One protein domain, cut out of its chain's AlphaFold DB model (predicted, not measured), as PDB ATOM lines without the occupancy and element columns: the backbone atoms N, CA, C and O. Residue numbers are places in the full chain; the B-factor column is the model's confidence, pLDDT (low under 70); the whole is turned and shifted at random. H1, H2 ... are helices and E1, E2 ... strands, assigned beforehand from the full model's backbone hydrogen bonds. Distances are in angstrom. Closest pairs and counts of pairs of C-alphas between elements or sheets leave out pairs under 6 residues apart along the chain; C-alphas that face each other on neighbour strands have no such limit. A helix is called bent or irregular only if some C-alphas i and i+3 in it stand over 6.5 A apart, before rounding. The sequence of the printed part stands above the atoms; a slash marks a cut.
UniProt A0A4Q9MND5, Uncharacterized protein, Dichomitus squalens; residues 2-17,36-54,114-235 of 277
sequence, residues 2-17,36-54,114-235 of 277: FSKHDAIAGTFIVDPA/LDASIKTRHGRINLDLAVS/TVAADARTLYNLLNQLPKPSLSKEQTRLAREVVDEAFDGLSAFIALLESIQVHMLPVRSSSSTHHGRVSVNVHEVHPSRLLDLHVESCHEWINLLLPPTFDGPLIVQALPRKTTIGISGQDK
ATOM      1  N   PHE A   2      86.874 -43.919   9.111       38.44
ATOM      2  CA  PHE A   2      88.079 -43.638   8.329       38.44
ATOM      3  C   PHE A   2      87.837 -44.049   6.875       38.44
ATOM      4  O   PHE A   2      87.394 -45.167   6.614       38.44
ATOM      5  N   SER A   3      88.092 -43.130   5.945       38.75
ATOM      6  CA  SER A   3      88.016 -43.377   4.506       38.75
ATOM      7  C   SER A   3      89.052 -44.440   4.120       38.75
ATOM      8  O   SER A   3      90.255 -44.209   4.253       38.75
ATOM      9  N   LYS A   4      88.589 -45.625   3.695       48.34
ATOM     10  CA  LYS A   4      89.428 -46.665   3.083       48.34
ATOM     11  C   LYS A   4      89.873 -46.145   1.717       48.34
ATOM     12  O   LYS A   4      89.116 -46.211   0.758       48.34
ATOM     13  N   HIS A   5      91.066 -45.570   1.651       47.47
ATOM     14  CA  HIS A   5      91.702 -45.261   0.378       47.47
ATOM     15  C   HIS A   5      92.445 -46.506  -0.107       47.47
ATOM     16  O   HIS A   5      93.265 -47.055   0.634       47.47
ATOM     17  N   ASP A   6      92.147 -46.938  -1.329       47.19
ATOM     18  CA  ASP A   6      92.891 -48.005  -1.992       47.19
ATOM     19  C   ASP A   6      94.339 -47.567  -2.248       47.19
ATOM     20  O   ASP A   6      94.641 -46.381  -2.413       47.19
ATOM     21  N   ALA A   7      95.259 -48.532  -2.220       47.88
ATOM     22  CA  ALA A   7      96.671 -48.276  -2.464       47.88
ATOM     23  C   ALA A   7      96.881 -47.791  -3.905       47.88
ATOM     24  O   ALA A   7      96.359 -48.382  -4.848       47.88
ATOM     25  N   ILE A   8      97.682 -46.738  -4.076       50.84
ATOM     26  CA  ILE A   8      98.122 -46.300  -5.402       50.84
ATOM     27  C   ILE A   8      99.370 -47.120  -5.738       50.84
ATOM     28  O   ILE A   8     100.397 -46.999  -5.063       50.84
ATOM     29  N   ALA A   9      99.259 -47.970  -6.755       48.91
ATOM     30  CA  ALA A   9     100.356 -48.749  -7.315       48.91
ATOM     31  C   ALA A   9     100.462 -48.450  -8.813       48.91
ATOM     32  O   ALA A   9      99.448 -48.318  -9.498       48.91
ATOM     33  N   GLY A  10     101.687 -48.325  -9.312       51.69
ATOM     34  CA  GLY A  10     101.954 -48.106 -10.726       51.69
ATOM     35  C   GLY A  10     103.443 -48.207 -11.027       51.69
ATOM     36  O   GLY A  10     104.277 -47.869 -10.186       51.69
ATOM     37  N   THR A  11     103.761 -48.672 -12.232       46.56
ATOM     38  CA  THR A  11     105.123 -48.700 -12.767       46.56
ATOM     39  C   THR A  11     105.370 -47.416 -13.541       46.56
ATOM     40  O   THR A  11     104.603 -47.064 -14.439       46.56
ATOM     41  N   PHE A  12     106.434 -46.704 -13.190       53.44
ATOM     42  CA  PHE A  12     106.799 -45.453 -13.840       53.44
ATOM     43  C   PHE A  12     108.036 -45.691 -14.701       53.44
ATOM     44  O   PHE A  12     109.125 -45.948 -14.185       53.44
ATOM     45  N   ILE A  13     107.858 -45.604 -16.020       50.69
ATOM     46  CA  ILE A  13     108.961 -45.644 -16.982       50.69
ATOM     47  C   ILE A  13     109.452 -44.215 -17.176       50.69
ATOM     48  O   ILE A  13     108.718 -43.350 -17.657       50.69
ATOM     49  N   VAL A  14     110.703 -43.968 -16.805       54.56
ATOM     50  CA  VAL A  14     111.359 -42.683 -17.038       54.56
ATOM     51  C   VAL A  14     112.228 -42.826 -18.287       54.56
ATOM     52  O   VAL A  14     113.368 -43.275 -18.195       54.56
ATOM     53  N   ASP A  15     111.682 -42.487 -19.460       54.84
ATOM     54  CA  ASP A  15     112.460 -42.377 -20.703       54.84
ATOM     55  C   ASP A  15     112.885 -40.908 -20.911       54.84
ATOM     56  O   ASP A  15     112.035 -40.051 -21.180       54.84
ATOM     57  N   PRO A  16     114.186 -40.581 -20.794       51.00
ATOM     58  CA  PRO A  16     114.684 -39.222 -20.991       51.00
ATOM     59  C   PRO A  16     114.527 -38.695 -22.423       51.00
ATOM     60  O   PRO A  16     114.651 -37.487 -22.625       51.00
ATOM     61  N   ALA A  17     114.265 -39.562 -23.404       54.69
ATOM     62  CA  ALA A  17     114.120 -39.195 -24.808       54.69
ATOM     63  C   ALA A  17     112.667 -38.915 -25.233       54.69
ATOM     64  O   ALA A  17     112.452 -38.436 -26.350       54.69
ATOM     65  N   LEU A  36     114.353 -34.708 -15.364       44.50
ATOM     66  CA  LEU A  36     113.179 -35.509 -15.025       44.50
ATOM     67  C   LEU A  36     113.008 -35.480 -13.508       44.50
ATOM     68  O   LEU A  36     113.529 -36.335 -12.805       44.50
ATOM     69  N   ASP A  37     112.311 -34.463 -13.005       44.00
ATOM     70  CA  ASP A  37     111.861 -34.439 -11.613       44.00
ATOM     71  C   ASP A  37     110.487 -35.126 -11.550       44.00
ATOM     72  O   ASP A  37     109.454 -34.514 -11.830       44.00
ATOM     73  N   ALA A  38     110.460 -36.413 -11.203       49.09
ATOM     74  CA  ALA A  38     109.222 -37.075 -10.806       49.09
ATOM     75  C   ALA A  38     108.968 -36.761  -9.326       49.09
ATOM     76  O   ALA A  38     109.777 -37.107  -8.468       49.09
ATOM     77  N   SER A  39     107.854 -36.093  -9.020       45.09
ATOM     78  CA  SER A  39     107.422 -35.862  -7.638       45.09
ATOM     79  C   SER A  39     106.002 -36.377  -7.464       45.09
ATOM     80  O   SER A  39     105.100 -36.007  -8.216       45.09
ATOM     81  N   ILE A  40     105.805 -37.246  -6.477       55.72
ATOM     82  CA  ILE A  40     104.502 -37.805  -6.122       55.72
ATOM     83  C   ILE A  40     104.209 -37.356  -4.698       55.72
ATOM     84  O   ILE A  40     105.044 -37.530  -3.814       55.72
ATOM     85  N   LYS A  41     103.036 -36.751  -4.493       50.19
ATOM     86  CA  LYS A  41     102.541 -36.331  -3.180       50.19
ATOM     87  C   LYS A  41     101.187 -36.975  -2.934       50.19
ATOM     88  O   LYS A  41     100.229 -36.679  -3.643       50.19
ATOM     89  N   THR A  42     101.084 -37.803  -1.901       54.97
ATOM     90  CA  THR A  42      99.801 -38.363  -1.455       54.97
ATOM     91  C   THR A  42      99.468 -37.848  -0.066       54.97
ATOM     92  O   THR A  42     100.342 -37.761   0.796       54.97
ATOM     93  N   ARG A  43      98.195 -37.510   0.169       45.53
ATOM     94  CA  ARG A  43      97.753 -37.086   1.502       45.53
ATOM     95  C   ARG A  43      97.559 -38.266   2.442       45.53
ATOM     96  O   ARG A  43      97.855 -38.087   3.605       45.53
ATOM     97  N   HIS A  44      97.140 -39.441   1.965       49.97
ATOM     98  CA  HIS A  44      96.990 -40.662   2.767       49.97
ATOM     99  C   HIS A  44      97.095 -41.906   1.868       49.97
ATOM    100  O   HIS A  44      96.581 -41.878   0.752       49.97
ATOM    101  N   GLY A  45      97.712 -42.987   2.356       60.88
ATOM    102  CA  GLY A  45      97.747 -44.295   1.681       60.88
ATOM    103  C   GLY A  45      99.139 -44.932   1.641       60.88
ATOM    104  O   GLY A  45     100.136 -44.290   1.951       60.88
ATOM    105  N   ARG A  46      99.218 -46.222   1.290       50.06
ATOM    106  CA  ARG A  46     100.498 -46.853   0.920       50.06
ATOM    107  C   ARG A  46     100.876 -46.383  -0.482       50.06
ATOM    108  O   ARG A  46     100.019 -46.400  -1.364       50.06
ATOM    109  N   ILE A  47     102.137 -46.003  -0.670       61.94
ATOM    110  CA  ILE A  47     102.692 -45.702  -1.991       61.94
ATOM    111  C   ILE A  47     103.667 -46.822  -2.342       61.94
ATOM    112  O   ILE A  47     104.663 -47.011  -1.638       61.94
ATOM    113  N   ASN A  48     103.369 -47.541  -3.420       57.28
ATOM    114  CA  ASN A  48     104.305 -48.467  -4.043       57.28
ATOM    115  C   ASN A  48     104.784 -47.827  -5.345       57.28
ATOM    116  O   ASN A  48     103.979 -47.605  -6.252       57.28
ATOM    117  N   LEU A  49     106.071 -47.488  -5.405       63.91
ATOM    118  CA  LEU A  49     106.703 -46.941  -6.600       63.91
ATOM    119  C   LEU A  49     107.631 -47.999  -7.182       63.91
ATOM    120  O   LEU A  49     108.649 -48.316  -6.567       63.91
ATOM    121  N   ASP A  50     107.283 -48.507  -8.363       57.69
ATOM    122  CA  ASP A  50     108.200 -49.289  -9.185       57.69
ATOM    123  C   ASP A  50     108.847 -48.343 -10.201       57.69
ATOM    124  O   ASP A  50     108.185 -47.830 -11.109       57.69
ATOM    125  N   LEU A  51     110.138 -48.068 -10.006       60.25
ATOM    126  CA  LEU A  51     110.930 -47.195 -10.867       60.25
ATOM    127  C   LEU A  51     111.744 -48.046 -11.846       60.25
ATOM    128  O   LEU A  51     112.563 -48.871 -11.428       60.25
ATOM    129  N   ALA A  52     111.543 -47.806 -13.144       52.53
ATOM    130  CA  ALA A  52     112.362 -48.355 -14.220       52.53
ATOM    131  C   ALA A  52     113.024 -47.202 -14.992       52.53
ATOM    132  O   ALA A  52     112.342 -46.329 -15.541       52.53
ATOM    133  N   VAL A  53     114.359 -47.181 -15.019       54.91
ATOM    134  CA  VAL A  53     115.129 -46.187 -15.776       54.91
ATOM    135  C   VAL A  53     115.501 -46.800 -17.121       54.91
ATOM    136  O   VAL A  53     116.446 -47.576 -17.211       54.91
ATOM    137  N   SER A  54     114.771 -46.438 -18.178       46.19
ATOM    138  CA  SER A  54     115.082 -46.920 -19.525       46.19
ATOM    139  C   SER A  54     116.272 -46.142 -20.083       46.19
ATOM    140  O   SER A  54     116.179 -44.943 -20.354       46.19
ATOM    141  N   THR A 114     130.569 -25.889 -14.479       84.69
ATOM    142  CA  THR A 114     130.827 -27.251 -14.936       84.69
ATOM    143  C   THR A 114     132.118 -27.223 -15.731       84.69
ATOM    144  O   THR A 114     132.301 -26.329 -16.554       84.69
ATOM    145  N   VAL A 115     132.972 -28.230 -15.557       89.44
ATOM    146  CA  VAL A 115     134.274 -28.298 -16.243       89.44
ATOM    147  C   VAL A 115     134.131 -28.160 -17.768       89.44
ATOM    148  O   VAL A 115     134.922 -27.476 -18.404       89.44
ATOM    149  N   ALA A 116     133.079 -28.734 -18.366       91.25
ATOM    150  CA  ALA A 116     132.765 -28.566 -19.788       91.25
ATOM    151  C   ALA A 116     132.418 -27.114 -20.173       91.25
ATOM    152  O   ALA A 116     132.832 -26.637 -21.228       91.25
ATOM    153  N   ALA A 117     131.662 -26.400 -19.333       91.88
ATOM    154  CA  ALA A 117     131.348 -24.991 -19.565       91.88
ATOM    155  C   ALA A 117     132.605 -24.114 -19.464       91.88
ATOM    156  O   ALA A 117     132.798 -23.228 -20.297       91.88
ATOM    157  N   ASP A 118     133.482 -24.401 -18.504       93.25
ATOM    158  CA  ASP A 118     134.752 -23.692 -18.343       93.25
ATOM    159  C   ASP A 118     135.688 -23.974 -19.530       93.25
ATOM    160  O   ASP A 118     136.238 -23.041 -20.114       93.25
ATOM    161  N   ALA A 119     135.779 -25.230 -19.980       95.06
ATOM    162  CA  ALA A 119     136.554 -25.620 -21.159       95.06
ATOM    163  C   ALA A 119     136.047 -24.943 -22.446       95.06
ATOM    164  O   ALA A 119     136.847 -24.430 -23.227       95.06
ATOM    165  N   ARG A 120     134.723 -24.850 -22.646       96.31
ATOM    166  CA  ARG A 120     134.143 -24.053 -23.746       96.31
ATOM    167  C   ARG A 120     134.499 -22.578 -23.640       96.31
ATOM    168  O   ARG A 120     134.763 -21.938 -24.652       96.31
ATOM    169  N   THR A 121     134.471 -22.023 -22.433       95.94
ATOM    170  CA  THR A 121     134.805 -20.613 -22.204       95.94
ATOM    171  C   THR A 121     136.269 -20.354 -22.548       95.94
ATOM    172  O   THR A 121     136.561 -19.391 -23.257       95.94
ATOM    173  N   LEU A 122     137.168 -21.257 -22.148       96.50
ATOM    174  CA  LEU A 122     138.578 -21.229 -22.528       96.50
ATOM    175  C   LEU A 122     138.755 -21.334 -24.048       96.50
ATOM    176  O   LEU A 122     139.447 -20.504 -24.627       96.50
ATOM    177  N   TYR A 123     138.095 -22.292 -24.705       97.44
ATOM    178  CA  TYR A 123     138.121 -22.432 -26.165       97.44
ATOM    179  C   TYR A 123     137.682 -21.140 -26.863       97.44
ATOM    180  O   TYR A 123     138.360 -20.658 -27.767       97.44
ATOM    181  N   ASN A 124     136.583 -20.534 -26.407       97.31
ATOM    182  CA  ASN A 124     136.079 -19.280 -26.962       97.31
ATOM    183  C   ASN A 124     137.060 -18.120 -26.764       97.31
ATOM    184  O   ASN A 124     137.171 -17.275 -27.648       97.31
ATOM    185  N   LEU A 125     137.760 -18.076 -25.628       97.50
ATOM    186  CA  LEU A 125     138.775 -17.064 -25.346       97.50
ATOM    187  C   LEU A 125     140.013 -17.257 -26.228       97.50
ATOM    188  O   LEU A 125     140.481 -16.300 -26.838       97.50
ATOM    189  N   LEU A 126     140.496 -18.494 -26.371       96.12
ATOM    190  CA  LEU A 126     141.609 -18.816 -27.266       96.12
ATOM    191  C   LEU A 126     141.258 -18.514 -28.726       96.12
ATOM    192  O   LEU A 126     142.101 -18.027 -29.473       96.12
ATOM    193  N   ASN A 127     140.006 -18.735 -29.126       96.75
ATOM    194  CA  ASN A 127     139.545 -18.461 -30.484       96.75
ATOM    195  C   ASN A 127     139.463 -16.954 -30.815       96.75
ATOM    196  O   ASN A 127     139.337 -16.598 -31.983       96.75
ATOM    197  N   GLN A 128     139.532 -16.066 -29.815       97.31
ATOM    198  CA  GLN A 128     139.626 -14.614 -30.028       97.31
ATOM    199  C   GLN A 128     141.060 -14.144 -30.296       97.31
ATOM    200  O   GLN A 128     141.259 -13.015 -30.745       97.31
ATOM    201  N   LEU A 129     142.062 -14.983 -30.019       95.81
ATOM    202  CA  LEU A 129     143.453 -14.635 -30.264       95.81
ATOM    203  C   LEU A 129     143.751 -14.653 -31.774       95.81
ATOM    204  O   LEU A 129     143.216 -15.490 -32.508       95.81
ATOM    205  N   PRO A 130     144.611 -13.745 -32.266       95.12
ATOM    206  CA  PRO A 130     144.987 -13.718 -33.672       95.12
ATOM    207  C   PRO A 130     145.695 -15.021 -34.059       95.12
ATOM    208  O   PRO A 130     146.748 -15.361 -33.517       95.12
ATOM    209  N   LYS A 131     145.119 -15.750 -35.021       93.44
ATOM    210  CA  LYS A 131     145.733 -16.964 -35.570       93.44
ATOM    211  C   LYS A 131     146.951 -16.611 -36.439       93.44
ATOM    212  O   LYS A 131     146.915 -15.595 -37.141       93.44
ATOM    213  N   PRO A 132     148.004 -17.447 -36.455       92.75
ATOM    214  CA  PRO A 132     149.150 -17.253 -37.341       92.75
ATOM    215  C   PRO A 132     148.696 -17.141 -38.805       92.75
ATOM    216  O   PRO A 132     147.878 -17.925 -39.302       92.75
ATOM    217  N   SER A 133     149.201 -16.123 -39.503       89.75
ATOM    218  CA  SER A 133     148.805 -15.836 -40.880       89.75
ATOM    219  C   SER A 133     149.280 -16.943 -41.825       89.75
ATOM    220  O   SER A 133     150.395 -17.440 -41.693       89.75
ATOM    221  N   LEU A 134     148.465 -17.303 -42.820       88.38
ATOM    222  CA  LEU A 134     148.835 -18.318 -43.826       88.38
ATOM    223  C   LEU A 134     149.876 -17.807 -44.836       88.38
ATOM    224  O   LEU A 134     150.427 -18.579 -45.607       88.38
ATOM    225  N   SER A 135     150.111 -16.496 -44.872       87.75
ATOM    226  CA  SER A 135     150.862 -15.833 -45.940       87.75
ATOM    227  C   SER A 135     152.366 -16.092 -45.925       87.75
ATOM    228  O   SER A 135     153.015 -15.863 -46.941       87.75
ATOM    229  N   LYS A 136     152.940 -16.532 -44.800       92.88
ATOM    230  CA  LYS A 136     154.378 -16.787 -44.678       92.88
ATOM    231  C   LYS A 136     154.602 -18.290 -44.559       92.88
ATOM    232  O   LYS A 136     154.001 -18.928 -43.699       92.88
ATOM    233  N   GLU A 137     155.497 -18.852 -45.373       89.94
ATOM    234  CA  GLU A 137     155.837 -20.283 -45.293       89.94
ATOM    235  C   GLU A 137     156.323 -20.675 -43.891       89.94
ATOM    236  O   GLU A 137     155.932 -21.716 -43.371       89.94
ATOM    237  N   GLN A 138     157.069 -19.786 -43.226       88.31
ATOM    238  CA  GLN A 138     157.539 -19.992 -41.852       88.31
ATOM    239  C   GLN A 138     156.407 -20.157 -40.823       88.31
ATOM    240  O   GLN A 138     156.589 -20.852 -39.830       88.31
ATOM    241  N   THR A 139     155.232 -19.551 -41.032       91.00
ATOM    242  CA  THR A 139     154.097 -19.649 -40.092       91.00
ATOM    243  C   THR A 139     153.097 -20.734 -40.469       91.00
ATOM    244  O   THR A 139     152.135 -20.956 -39.731       91.00
ATOM    245  N   ARG A 140     153.313 -21.438 -41.588       92.00
ATOM    246  CA  ARG A 140     152.409 -22.490 -42.058       92.00
ATOM    247  C   ARG A 140     152.366 -23.674 -41.090       92.00
ATOM    248  O   ARG A 140     151.279 -24.046 -40.664       92.00
ATOM    249  N   LEU A 141     153.527 -24.194 -40.685       91.75
ATOM    250  CA  LEU A 141     153.603 -25.311 -39.734       91.75
ATOM    251  C   LEU A 141     152.973 -24.938 -38.384       91.75
ATOM    252  O   LEU A 141     152.184 -25.693 -37.831       91.75
ATOM    253  N   ALA A 142     153.270 -23.734 -37.884       90.38
ATOM    254  CA  ALA A 142     152.683 -23.237 -36.642       90.38
ATOM    255  C   ALA A 142     151.151 -23.180 -36.718       90.38
ATOM    256  O   ALA A 142     150.472 -23.499 -35.747       90.38
ATOM    257  N   ARG A 143     150.593 -22.806 -37.874       93.62
ATOM    258  CA  ARG A 143     149.147 -22.799 -38.084       93.62
ATOM    259  C   ARG A 143     148.546 -24.200 -38.092       93.62
ATOM    260  O   ARG A 143     147.521 -24.384 -37.450       93.62
ATOM    261  N   GLU A 144     149.169 -25.149 -38.786       93.19
ATOM    262  CA  GLU A 144     148.705 -26.543 -38.826       93.19
ATOM    263  C   GLU A 144     148.647 -27.134 -37.406       93.19
ATOM    264  O   GLU A 144     147.609 -27.650 -37.000       93.19
ATOM    265  N   VAL A 145     149.699 -26.926 -36.603       94.56
ATOM    266  CA  VAL A 145     149.745 -27.366 -35.196       94.56
ATOM    267  C   VAL A 145     148.676 -26.677 -34.343       94.56
ATOM    268  O   VAL A 145     148.042 -27.314 -33.504       94.56
ATOM    269  N   VAL A 146     148.458 -25.371 -34.537       95.56
ATOM    270  CA  VAL A 146     147.405 -24.639 -33.817       95.56
ATOM    271  C   VAL A 146     146.027 -25.187 -34.184       95.56
ATOM    272  O   VAL A 146     145.233 -25.454 -33.287       95.56
ATOM    273  N   ASP A 147     145.730 -25.377 -35.468       95.25
ATOM    274  CA  ASP A 147     144.426 -25.877 -35.901       95.25
ATOM    275  C   ASP A 147     144.173 -27.317 -35.389       95.25
ATOM    276  O   ASP A 147     143.072 -27.591 -34.913       95.25
ATOM    277  N   GLU A 148     145.191 -28.188 -35.352       95.50
ATOM    278  CA  GLU A 148     145.103 -29.526 -34.734       95.50
ATOM    279  C   GLU A 148     144.859 -29.458 -33.215       95.50
ATOM    280  O   GLU A 148     144.015 -30.175 -32.675       95.50
ATOM    281  N   ALA A 149     145.528 -28.539 -32.511       95.38
ATOM    282  CA  ALA A 149     145.302 -28.331 -31.083       95.38
ATOM    283  C   ALA A 149     143.874 -27.833 -30.780       95.38
ATOM    284  O   ALA A 149     143.266 -28.257 -29.791       95.38
ATOM    285  N   PHE A 150     143.316 -26.958 -31.624       97.19
ATOM    286  CA  PHE A 150     141.927 -26.502 -31.497       97.19
ATOM    287  C   PHE A 150     140.924 -27.633 -31.755       97.19
ATOM    288  O   PHE A 150     139.923 -27.719 -31.037       97.19
ATOM    289  N   ASP A 151     141.192 -28.514 -32.720       96.75
ATOM    290  CA  ASP A 151     140.364 -29.698 -32.967       96.75
ATOM    291  C   ASP A 151     140.393 -30.662 -31.768       96.75
ATOM    292  O   ASP A 151     139.345 -31.057 -31.247       96.75
ATOM    293  N   GLY A 152     141.585 -30.928 -31.219       94.81
ATOM    294  CA  GLY A 152     141.750 -31.722 -30.001       94.81
ATOM    295  C   GLY A 152     141.010 -31.136 -28.791       94.81
ATOM    296  O   GLY A 152     140.330 -31.862 -28.061       94.81
ATOM    297  N   LEU A 153     141.075 -29.813 -28.594       95.62
ATOM    298  CA  LEU A 153     140.346 -29.127 -27.520       95.62
ATOM    299  C   LEU A 153     138.821 -29.220 -27.706       95.62
ATOM    300  O   LEU A 153     138.095 -29.425 -26.732       95.62
ATOM    301  N   SER A 154     138.332 -29.110 -28.943       96.69
ATOM    302  CA  SER A 154     136.912 -29.284 -29.280       96.69
ATOM    303  C   SER A 154     136.422 -30.707 -28.968       96.69
ATOM    304  O   SER A 154     135.405 -30.886 -28.290       96.69
ATOM    305  N   ALA A 155     137.182 -31.730 -29.369       95.31
ATOM    306  CA  ALA A 155     136.879 -33.126 -29.057       95.31
ATOM    307  C   ALA A 155     136.880 -33.395 -27.540       95.31
ATOM    308  O   ALA A 155     136.000 -34.088 -27.022       95.31
ATOM    309  N   PHE A 156     137.823 -32.800 -26.804       94.12
ATOM    310  CA  PHE A 156     137.874 -32.891 -25.346       94.12
ATOM    311  C   PHE A 156     136.642 -32.266 -24.674       94.12
ATOM    312  O   PHE A 156     136.073 -32.855 -23.755       94.12
ATOM    313  N   ILE A 157     136.176 -31.112 -25.158       95.44
ATOM    314  CA  ILE A 157     134.928 -30.495 -24.691       95.44
ATOM    315  C   ILE A 157     133.739 -31.439 -24.915       95.44
ATOM    316  O   ILE A 157     132.966 -31.675 -23.985       95.44
ATOM    317  N   ALA A 158     133.620 -32.033 -26.106       92.19
ATOM    318  CA  ALA A 158     132.555 -32.990 -26.409       92.19
ATOM    319  C   ALA A 158     132.596 -34.220 -25.481       92.19
ATOM    320  O   ALA A 158     131.554 -34.688 -25.011       92.19
ATOM    321  N   LEU A 159     133.796 -34.708 -25.150       92.19
ATOM    322  CA  LEU A 159     133.982 -35.782 -24.177       92.19
ATOM    323  C   LEU A 159     133.514 -35.366 -22.775       92.19
ATOM    324  O   LEU A 159     132.768 -36.111 -22.140       92.19
ATOM    325  N   LEU A 160     133.909 -34.184 -22.294       91.62
ATOM    326  CA  LEU A 160     133.483 -33.675 -20.986       91.62
ATOM    327  C   LEU A 160     131.962 -33.520 -20.900       91.62
ATOM    328  O   LEU A 160     131.367 -33.828 -19.867       91.62
ATOM    329  N   GLU A 161     131.322 -33.071 -21.974       90.81
ATOM    330  CA  GLU A 161     129.864 -32.969 -22.052       90.81
ATOM    331  C   GLU A 161     129.189 -34.332 -22.012       90.81
ATOM    332  O   GLU A 161     128.217 -34.508 -21.281       90.81
ATOM    333  N   SER A 162     129.718 -35.301 -22.758       86.62
ATOM    334  CA  SER A 162     129.227 -36.677 -22.741       86.62
ATOM    335  C   SER A 162     129.329 -37.275 -21.337       86.62
ATOM    336  O   SER A 162     128.337 -37.760 -20.790       86.62
ATOM    337  N   ILE A 163     130.495 -37.143 -20.692       84.31
ATOM    338  CA  ILE A 163     130.705 -37.600 -19.314       84.31
ATOM    339  C   ILE A 163     129.715 -36.914 -18.375       84.31
ATOM    340  O   ILE A 163     129.091 -37.589 -17.565       84.31
ATOM    341  N   GLN A 164     129.509 -35.601 -18.495       84.12
ATOM    342  CA  GLN A 164     128.521 -34.903 -17.674       84.12
ATOM    343  C   GLN A 164     127.109 -35.438 -17.895       84.12
ATOM    344  O   GLN A 164     126.426 -35.711 -16.916       84.12
ATOM    345  N   VAL A 165     126.670 -35.634 -19.140       79.56
ATOM    346  CA  VAL A 165     125.343 -36.193 -19.446       79.56
ATOM    347  C   VAL A 165     125.171 -37.585 -18.829       79.56
ATOM    348  O   VAL A 165     124.099 -37.890 -18.307       79.56
ATOM    349  N   HIS A 166     126.223 -38.404 -18.832       69.81
ATOM    350  CA  HIS A 166     126.198 -39.753 -18.270       69.81
ATOM    351  C   HIS A 166     126.353 -39.806 -16.742       69.81
ATOM    352  O   HIS A 166     125.838 -40.736 -16.124       69.81
ATOM    353  N   MET A 167     127.005 -38.812 -16.137       67.69
ATOM    354  CA  MET A 167     127.247 -38.717 -14.691       67.69
ATOM    355  C   MET A 167     126.188 -37.903 -13.946       67.69
ATOM    356  O   MET A 167     126.275 -37.774 -12.725       67.69
ATOM    357  N   LEU A 168     125.190 -37.338 -14.638       61.12
ATOM    358  CA  LEU A 168     124.093 -36.645 -13.969       61.12
ATOM    359  C   LEU A 168     123.357 -37.634 -13.049       61.12
ATOM    360  O   LEU A 168     122.782 -38.609 -13.547       61.12
ATOM    361  N   PRO A 169     123.342 -37.386 -11.724       58.66
ATOM    362  CA  PRO A 169     122.605 -38.216 -10.790       58.66
ATOM    363  C   PRO A 169     121.139 -38.248 -11.200       58.66
ATOM    364  O   PRO A 169     120.525 -37.196 -11.419       58.66
ATOM    365  N   VAL A 170     120.568 -39.446 -11.286       61.88
ATOM    366  CA  VAL A 170     119.116 -39.578 -11.392       61.88
ATOM    367  C   VAL A 170     118.564 -39.222 -10.018       61.88
ATOM    368  O   VAL A 170     118.511 -40.056  -9.118       61.88
ATOM    369  N   ARG A 171     118.218 -37.945  -9.842       59.81
ATOM    370  CA  ARG A 171     117.564 -37.452  -8.633       59.81
ATOM    371  C   ARG A 171     116.099 -37.837  -8.682       59.81
ATOM    372  O   ARG A 171     115.335 -37.250  -9.440       59.81
ATOM    373  N   SER A 172     115.717 -38.803  -7.859       64.56
ATOM    374  CA  SER A 172     114.308 -39.120  -7.634       64.56
ATOM    375  C   SER A 172     113.913 -38.576  -6.271       64.56
ATOM    376  O   SER A 172     114.500 -38.945  -5.254       64.56
ATOM    377  N   SER A 173     112.934 -37.673  -6.244       63.38
ATOM    378  CA  SER A 173     112.424 -37.102  -5.000       63.38
ATOM    379  C   SER A 173     111.010 -37.606  -4.736       63.38
ATOM    380  O   SER A 173     110.079 -37.269  -5.468       63.38
ATOM    381  N   SER A 174     110.828 -38.382  -3.673       63.44
ATOM    382  CA  SER A 174     109.513 -38.861  -3.238       63.44
ATOM    383  C   SER A 174     109.188 -38.280  -1.869       63.44
ATOM    384  O   SER A 174     109.987 -38.394  -0.941       63.44
ATOM    385  N   SER A 175     108.018 -37.663  -1.733       63.19
ATOM    386  CA  SER A 175     107.574 -37.045  -0.485       63.19
ATOM    387  C   SER A 175     106.200 -37.587  -0.114       63.19
ATOM    388  O   SER A 175     105.249 -37.477  -0.890       63.19
ATOM    389  N   THR A 176     106.077 -38.158   1.082       62.31
ATOM    390  CA  THR A 176     104.773 -38.493   1.652       62.31
ATOM    391  C   THR A 176     104.580 -37.821   3.001       62.31
ATOM    392  O   THR A 176     105.414 -37.903   3.905       62.31
ATOM    393  N   HIS A 177     103.429 -37.171   3.152       56.62
ATOM    394  CA  HIS A 177     103.002 -36.660   4.447       56.62
ATOM    395  C   HIS A 177     102.370 -37.763   5.290       56.62
ATOM    396  O   HIS A 177     102.526 -37.723   6.508       56.62
ATOM    397  N   HIS A 178     101.716 -38.759   4.661       59.16
ATOM    398  CA  HIS A 178     101.156 -39.897   5.380       59.16
ATOM    399  C   HIS A 178     101.238 -41.246   4.636       59.16
ATOM    400  O   HIS A 178     100.754 -41.346   3.512       59.16
ATOM    401  N   GLY A 179     101.764 -42.300   5.276       65.94
ATOM    402  CA  GLY A 179     101.866 -43.662   4.728       65.94
ATOM    403  C   GLY A 179     103.221 -44.363   4.902       65.94
ATOM    404  O   GLY A 179     104.206 -43.757   5.310       65.94
ATOM    405  N   ARG A 180     103.270 -45.664   4.571       66.06
ATOM    406  CA  ARG A 180     104.531 -46.400   4.346       66.06
ATOM    407  C   ARG A 180     105.021 -46.109   2.926       66.06
ATOM    408  O   ARG A 180     104.205 -46.152   2.002       66.06
ATOM    409  N   VAL A 181     106.320 -45.855   2.770       74.44
ATOM    410  CA  VAL A 181     106.964 -45.652   1.464       74.44
ATOM    411  C   VAL A 181     107.751 -46.903   1.108       74.44
ATOM    412  O   VAL A 181     108.649 -47.295   1.853       74.44
ATOM    413  N   SER A 182     107.408 -47.516  -0.024       75.25
ATOM    414  CA  SER A 182     108.225 -48.554  -0.648       75.25
ATOM    415  C   SER A 182     108.733 -48.026  -1.980       75.25
ATOM    416  O   SER A 182     107.933 -47.728  -2.871       75.25
ATOM    417  N   VAL A 183     110.051 -47.887  -2.099       78.75
ATOM    418  CA  VAL A 183     110.716 -47.536  -3.355       78.75
ATOM    419  C   VAL A 183     111.412 -48.792  -3.856       78.75
ATOM    420  O   VAL A 183     112.392 -49.236  -3.257       78.75
ATOM    421  N   ASN A 184     110.884 -49.366  -4.934       78.62
ATOM    422  CA  ASN A 184     111.519 -50.470  -5.635       78.62
ATOM    423  C   ASN A 184     112.209 -49.918  -6.872       78.62
ATOM    424  O   ASN A 184     111.566 -49.367  -7.770       78.62
ATOM    425  N   VAL A 185     113.522 -50.079  -6.921       79.38
ATOM    426  CA  VAL A 185     114.307 -49.745  -8.096       79.38
ATOM    427  C   VAL A 185     114.629 -51.060  -8.789       79.38
ATOM    428  O   VAL A 185     115.339 -51.887  -8.228       79.38
ATOM    429  N   HIS A 186     114.045 -51.298  -9.963       74.88
ATOM    430  CA  HIS A 186     114.170 -52.592 -10.653       74.88
ATOM    431  C   HIS A 186     115.369 -52.642 -11.598       74.88
ATOM    432  O   HIS A 186     115.965 -53.697 -11.784       74.88
ATOM    433  N   GLU A 187     115.768 -51.494 -12.146       72.31
ATOM    434  CA  GLU A 187     116.903 -51.399 -13.059       72.31
ATOM    435  C   GLU A 187     117.639 -50.076 -12.841       72.31
ATOM    436  O   GLU A 187     117.083 -48.987 -13.012       72.31
ATOM    437  N   VAL A 188     118.903 -50.179 -12.433       69.12
ATOM    438  CA  VAL A 188     119.825 -49.048 -12.332       69.12
ATOM    439  C   VAL A 188     121.074 -49.410 -13.101       69.12
ATOM    440  O   VAL A 188     121.641 -50.485 -12.922       69.12
ATOM    441  N   HIS A 189     121.517 -48.491 -13.948       68.88
ATOM    442  CA  HIS A 189     122.773 -48.657 -14.652       68.88
ATOM    443  C   HIS A 189     123.928 -48.714 -13.628       68.88
ATOM    444  O   HIS A 189     124.023 -47.805 -12.800       68.88
ATOM    445  N   PRO A 190     124.825 -49.717 -13.681       64.56
ATOM    446  CA  PRO A 190     125.812 -49.979 -12.625       64.56
ATOM    447  C   PRO A 190     126.791 -48.819 -12.386       64.56
ATOM    448  O   PRO A 190     127.337 -48.675 -11.304       64.56
ATOM    449  N   SER A 191     126.981 -47.949 -13.380       58.84
ATOM    450  CA  SER A 191     127.860 -46.778 -13.304       58.84
ATOM    451  C   SER A 191     127.164 -45.464 -12.925       58.84
ATOM    452  O   SER A 191     127.777 -44.403 -13.043       58.84
ATOM    453  N   ARG A 192     125.889 -45.487 -12.513       61.53
ATOM    454  CA  ARG A 192     125.146 -44.265 -12.167       61.53
ATOM    455  C   ARG A 192     124.996 -44.090 -10.662       61.53
ATOM    456  O   ARG A 192     124.634 -45.016  -9.944       61.53
ATOM    457  N   LEU A 193     125.210 -42.854 -10.214       65.31
ATOM    458  CA  LEU A 193     124.901 -42.428  -8.856       65.31
ATOM    459  C   LEU A 193     123.384 -42.285  -8.707       65.31
ATOM    460  O   LEU A 193     122.736 -41.578  -9.491       65.31
ATOM    461  N   LEU A 194     122.832 -42.952  -7.695       74.88
ATOM    462  CA  LEU A 194     121.420 -42.868  -7.357       74.88
ATOM    463  C   LEU A 194     121.260 -41.943  -6.147       74.88
ATOM    464  O   LEU A 194     121.663 -42.270  -5.031       74.88
ATOM    465  N   ASP A 195     120.693 -40.764  -6.393       71.50
ATOM    466  CA  ASP A 195     120.442 -39.746  -5.373       71.50
ATOM    467  C   ASP A 195     118.945 -39.765  -5.044       71.50
ATOM    468  O   ASP A 195     118.110 -39.299  -5.830       71.50
ATOM    469  N   LEU A 196     118.595 -40.398  -3.920       75.12
ATOM    470  CA  LEU A 196     117.212 -40.568  -3.490       75.12
ATOM    471  C   LEU A 196     116.910 -39.626  -2.335       75.12
ATOM    472  O   LEU A 196     117.331 -39.827  -1.194       75.12
ATOM    473  N   HIS A 197     116.099 -38.617  -2.634       73.94
ATOM    474  CA  HIS A 197     115.583 -37.712  -1.623       73.94
ATOM    475  C   HIS A 197     114.197 -38.187  -1.189       73.94
ATOM    476  O   HIS A 197     113.202 -37.971  -1.890       73.94
ATOM    477  N   VAL A 198     114.133 -38.865  -0.042       70.38
ATOM    478  CA  VAL A 198     112.884 -39.417   0.490       70.38
ATOM    479  C   VAL A 198     112.496 -38.671   1.755       70.38
ATOM    480  O   VAL A 198     113.098 -38.835   2.813       70.38
ATOM    481  N   GLU A 199     111.428 -37.885   1.659       67.12
ATOM    482  CA  GLU A 199     110.818 -37.264   2.830       67.12
ATOM    483  C   GLU A 199     109.598 -38.076   3.256       67.12
ATOM    484  O   GLU A 199     108.597 -38.156   2.539       67.12
ATOM    485  N   SER A 200     109.667 -38.672   4.443       65.62
ATOM    486  CA  SER A 200     108.543 -39.376   5.055       65.62
ATOM    487  C   SER A 200     108.335 -38.874   6.476       65.62
ATOM    488  O   SER A 200     109.275 -38.757   7.257       65.62
ATOM    489  N   CYS A 201     107.081 -38.600   6.834       65.44
ATOM    490  CA  CYS A 201     106.698 -38.339   8.225       65.44
ATOM    491  C   CYS A 201     106.489 -39.630   9.043       65.44
ATOM    492  O   CYS A 201     106.138 -39.541  10.221       65.44
ATOM    493  N   HIS A 202     106.681 -40.804   8.431       63.94
ATOM    494  CA  HIS A 202     106.449 -42.128   9.014       63.94
ATOM    495  C   HIS A 202     107.734 -42.934   9.210       63.94
ATOM    496  O   HIS A 202     108.707 -42.747   8.490       63.94
ATOM    497  N   GLU A 203     107.683 -43.876  10.157       63.56
ATOM    498  CA  GLU A 203     108.845 -44.583  10.724       63.56
ATOM    499  C   GLU A 203     109.579 -45.530   9.765       63.56
ATOM    500  O   GLU A 203     110.728 -45.874  10.029       63.56
ATOM    501  N   TRP A 204     108.946 -45.965   8.669       68.38
ATOM    502  CA  TRP A 204     109.526 -47.007   7.819       68.38
ATOM    503  C   TRP A 204     109.560 -46.623   6.341       68.38
ATOM    504  O   TRP A 204     108.518 -46.410   5.711       68.38
ATOM    505  N   ILE A 205     110.782 -46.587   5.808       74.06
ATOM    506  CA  ILE A 205     111.096 -46.482   4.386       74.06
ATOM    507  C   ILE A 205     111.741 -47.807   3.975       74.06
ATOM    508  O   ILE A 205     112.773 -48.187   4.525       74.06
ATOM    509  N   ASN A 206     111.122 -48.513   3.031       77.38
ATOM    510  CA  ASN A 206     111.715 -49.705   2.431       77.38
ATOM    511  C   ASN A 206     112.341 -49.318   1.095       77.38
ATOM    512  O   ASN A 206     111.645 -48.811   0.211       77.38
ATOM    513  N   LEU A 207     113.645 -49.556   0.971       80.81
ATOM    514  CA  LEU A 207     114.397 -49.342  -0.254       80.81
ATOM    515  C   LEU A 207     114.847 -50.699  -0.795       80.81
ATOM    516  O   LEU A 207     115.681 -51.365  -0.181       80.81
ATOM    517  N   LEU A 208     114.300 -51.105  -1.938       81.19
ATOM    518  CA  LEU A 208     114.749 -52.302  -2.640       81.19
ATOM    519  C   LEU A 208     115.596 -51.873  -3.835       81.19
ATOM    520  O   LEU A 208     115.109 -51.165  -4.720       81.19
ATOM    521  N   LEU A 209     116.864 -52.276  -3.830       79.88
ATOM    522  CA  LEU A 209     117.798 -52.033  -4.924       79.88
ATOM    523  C   LEU A 209     118.019 -53.333  -5.703       79.88
ATOM    524  O   LEU A 209     117.959 -54.413  -5.107       79.88
ATOM    525  N   PRO A 210     118.299 -53.259  -7.016       76.88
ATOM    526  CA  PRO A 210     118.662 -54.440  -7.779       76.88
ATOM    527  C   PRO A 210     119.913 -55.085  -7.169       76.88
ATOM    528  O   PRO A 210     120.831 -54.360  -6.776       76.88
ATOM    529  N   PRO A 211     120.035 -56.424  -7.164       74.19
ATOM    530  CA  PRO A 211     121.258 -57.096  -6.711       74.19
ATOM    531  C   PRO A 211     122.482 -56.761  -7.582       74.19
ATOM    532  O   PRO A 211     123.607 -57.075  -7.214       74.19
ATOM    533  N   THR A 212     122.265 -56.151  -8.749       76.62
ATOM    534  CA  THR A 212     123.297 -55.688  -9.683       76.62
ATOM    535  C   THR A 212     123.734 -54.242  -9.444       76.62
ATOM    536  O   THR A 212     124.563 -53.734 -10.199       76.62
ATOM    537  N   PHE A 213     123.155 -53.542  -8.464       77.50
ATOM    538  CA  PHE A 213     123.516 -52.160  -8.174       77.50
ATOM    539  C   PHE A 213     124.815 -52.098  -7.366       77.50
ATOM    540  O   PHE A 213     124.861 -52.539  -6.223       77.50
ATOM    541  N   ASP A 214     125.842 -51.507  -7.972       73.62
ATOM    542  CA  ASP A 214     127.179 -51.298  -7.393       73.62
ATOM    543  C   ASP A 214     127.517 -49.794  -7.289       73.62
ATOM    544  O   ASP A 214     128.669 -49.366  -7.238       73.62
ATOM    545  N   GLY A 215     126.485 -48.948  -7.350       71.06
ATOM    546  CA  GLY A 215     126.633 -47.500  -7.372       71.06
ATOM    547  C   GLY A 215     126.630 -46.874  -5.972       71.06
ATOM    548  O   GLY A 215     126.084 -47.437  -5.022       71.06
ATOM    549  N   PRO A 216     127.169 -45.653  -5.825       62.91
ATOM    550  CA  PRO A 216     126.987 -44.871  -4.610       62.91
ATOM    551  C   PRO A 216     125.506 -44.513  -4.417       62.91
ATOM    552  O   PRO A 216     124.853 -43.980  -5.323       62.91
ATOM    553  N   LEU A 217     124.992 -44.787  -3.216       71.50
ATOM    554  CA  LEU A 217     123.640 -44.450  -2.777       71.50
ATOM    555  C   LEU A 217     123.706 -43.346  -1.724       71.50
ATOM    556  O   LEU A 217     124.301 -43.525  -0.661       71.50
ATOM    557  N   ILE A 218     123.034 -42.229  -1.993       69.00
ATOM    558  CA  ILE A 218     122.838 -41.167  -1.006       69.00
ATOM    559  C   ILE A 218     121.361 -41.161  -0.623       69.00
ATOM    560  O   ILE A 218     120.493 -40.993  -1.480       69.00
ATOM    561  N   VAL A 219     121.083 -41.359   0.667       72.56
ATOM    562  CA  VAL A 219     119.735 -41.254   1.232       72.56
ATOM    563  C   VAL A 219     119.710 -40.080   2.192       72.56
ATOM    564  O   VAL A 219     120.366 -40.100   3.235       72.56
ATOM    565  N   GLN A 220     118.930 -39.061   1.851       70.56
ATOM    566  CA  GLN A 220     118.668 -37.946   2.748       70.56
ATOM    567  C   GLN A 220     117.279 -38.122   3.363       70.56
ATOM    568  O   GLN A 220     116.270 -38.025   2.669       70.56
ATOM    569  N   ALA A 221     117.240 -38.404   4.668       67.25
ATOM    570  CA  ALA A 221     116.019 -38.520   5.459       67.25
ATOM    571  C   ALA A 221     116.013 -37.456   6.571       67.25
ATOM    572  O   ALA A 221     117.034 -37.201   7.209       67.25
ATOM    573  N   LEU A 222     114.862 -36.820   6.807       65.81
ATOM    574  CA  LEU A 222     114.687 -35.861   7.905       65.81
ATOM    575  C   LEU A 222     114.633 -36.579   9.272       65.81
ATOM    576  O   LEU A 222     114.194 -37.726   9.336       65.81
ATOM    577  N   PRO A 223     115.040 -35.918  10.377       50.00
ATOM    578  CA  PRO A 223     115.406 -36.540  11.659       50.00
ATOM    579  C   PRO A 223     114.210 -37.004  12.510       50.00
ATOM    580  O   PRO A 223     114.045 -36.629  13.670       50.00
ATOM    581  N   ARG A 224     113.367 -37.871  11.955       56.78
ATOM    582  CA  ARG A 224     112.492 -38.758  12.724       56.78
ATOM    583  C   ARG A 224     113.036 -40.164  12.546       56.78
ATOM    584  O   ARG A 224     113.369 -40.533  11.430       56.78
ATOM    585  N   LYS A 225     113.201 -40.890  13.653       53.91
ATOM    586  CA  LYS A 225     113.782 -42.240  13.765       53.91
ATOM    587  C   LYS A 225     113.460 -43.094  12.522       53.91
ATOM    588  O   LYS A 225     112.371 -43.645  12.423       53.91
ATOM    589  N   THR A 226     114.379 -43.119  11.555       53.59
ATOM    590  CA  THR A 226     114.199 -43.777  10.254       53.59
ATOM    591  C   THR A 226     115.150 -44.957  10.214       53.59
ATOM    592  O   THR A 226     116.362 -44.781  10.319       53.59
ATOM    593  N   THR A 227     114.606 -46.160  10.071       51.44
ATOM    594  CA  THR A 227     115.403 -47.358   9.813       51.44
ATOM    595  C   THR A 227     115.444 -47.578   8.309       51.44
ATOM    596  O   THR A 227     114.406 -47.800   7.688       51.44
ATOM    597  N   ILE A 228     116.636 -47.488   7.720       54.88
ATOM    598  CA  ILE A 228     116.858 -47.777   6.301       54.88
ATOM    599  C   ILE A 228     117.293 -49.238   6.210       54.88
ATOM    600  O   ILE A 228     118.398 -49.585   6.621       54.88
ATOM    601  N   GLY A 229     116.412 -50.101   5.709       51.19
ATOM    602  CA  GLY A 229     116.782 -51.459   5.323       51.19
ATOM    603  C   GLY A 229     117.261 -51.450   3.878       51.19
ATOM    604  O   GLY A 229     116.450 -51.218   2.986       51.19
ATOM    605  N   ILE A 230     118.554 -51.681   3.649       53.97
ATOM    606  CA  ILE A 230     119.098 -51.929   2.310       53.97
ATOM    607  C   ILE A 230     119.111 -53.445   2.132       53.97
ATOM    608  O   ILE A 230     119.881 -54.139   2.787       53.97
ATOM    609  N   SER A 231     118.213 -53.969   1.300       45.78
ATOM    610  CA  SER A 231     118.181 -55.395   0.973       45.78
ATOM    611  C   SER A 231     118.814 -55.598  -0.399       45.78
ATOM    612  O   SER A 231     118.159 -55.461  -1.427       45.78
ATOM    613  N   GLY A 232     120.112 -55.885  -0.396       49.25
ATOM    614  CA  GLY A 232     120.857 -56.451  -1.515       49.25
ATOM    615  C   GLY A 232     121.662 -57.610  -0.944       49.25
ATOM    616  O   GLY A 232     122.259 -57.457   0.116       49.25
ATOM    617  N   GLN A 233     121.593 -58.794  -1.553       43.81
ATOM    618  CA  GLN A 233     122.317 -59.955  -1.035       43.81
ATOM    619  C   GLN A 233     123.811 -59.639  -0.940       43.81
ATOM    620  O   GLN A 233     124.417 -59.270  -1.944       43.81
ATOM    621  N   ASP A 234     124.369 -59.828   0.256       41.19
ATOM    622  CA  ASP A 234     125.782 -59.716   0.618       41.19
ATOM    623  C   ASP A 234     126.676 -60.630  -0.236       41.19
ATOM    624  O   ASP A 234     127.204 -61.648   0.213       41.19
ATOM    625  N   LYS A 235     126.878 -60.273  -1.499       46.00
ATOM    626  CA  LYS A 235     128.055 -60.690  -2.248       46.00
ATOM    627  C   LYS A 235     128.983 -59.493  -2.298       46.00
ATOM    628  O   LYS A 235     129.071 -58.813  -3.313       46.00
TER     629      LYS A 235
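This is residues 2 to 17, 36 to 54 and 114 to 235 of the 277 residues of an uncharacterized protein of Dichomitus squalens (UniProt A0A4Q9MND5). A head wound in flattened, stacked turns has two parallel sheets as its walls, and a long helical hairpin, H1 and H2, reaches away from it as an arm that makes the length. From E3 to E8 the chain goes back and forth between the walls, E3, E5 and E7 in one and E4, E6 and E8 in the other, which E2 and E1 extend. The 157 printed residues hold two named helices and eight named strands, in the order E1 E2 H1 H2 E3 E4 E5 E6 E7 E8, class mixed. The whole is extended, with a radius of gyration of the C-alphas of 24.7 A and spans of 88 by 36 by 30 A.

Start at E1, residues 8 to 14, an edge strand parallel to E2, residues 47 to 53; look for N 12 and O 50, 2.9 A apart. E2 is parallel to E4, residues 181 to 187, with N 51 and O 184 at 3.0 A. E4 is parallel to E6, residues 204 to 208, with N 185 and O 208 at 2.9 A. E8, residues 227 to 231, is the other edge strand, parallel to E6 with C-alphas 207 and 230 facing each other at 5.9 A and no N and O within hydrogen-bond range. This sheet is twisted. In the second sheet, E5, residues 194 to 200, is the inner strand, parallel to E3, residues 170 to 176, with N 176 and O 199 at 2.9 A, and to E7, residues 217 to 220, with N 196 and O 218 at 3.1 A. Between the sheets, the closest C-alphas of E4 and E5, Val 181 and Ser 200, are 7.4 A apart. H1, residues 115 to 126, and H2, residues 137 to 167, form a helical hairpin and are not on either sheet. They touch, H2 with residues 150 to 164 alone, closest at the C-alphas of Ala 116 and Leu 160, 5.3 A, at a shallow tilt of 20 degrees, opposite ways. Every O i to N i+4 pair is within hydrogen-bond range in H1, and 25 of 27 are in H2.

Find C-alpha 8 at (98.122, -46.300, -5.402), where E1 begins its 18.0 A. H1 runs 16.3 A. From C-alpha 137 at (155.837, -20.283, -45.293), H2 runs 45.8 A; it is only just irregular, C-alphas 138 and 141 being 6.9 A apart. E3 runs 19.4 A, and E8 ends at C-alpha 231, (118.181, -55.395, 0.973).

The two C-alphas farthest apart, those of Phe 2 and Glu 137, are 89.5 A apart. Residues 18 to 35 and 55 to 113 are not printed; the gaps between C-alphas are 10.5 A and 25.6 A. Of the links printed whole, none is long. Mean pLDDT of the printed part is 71.4, with 79 residues under 70, among them residues 2 to 17, 36 to 54 and 221 to 235.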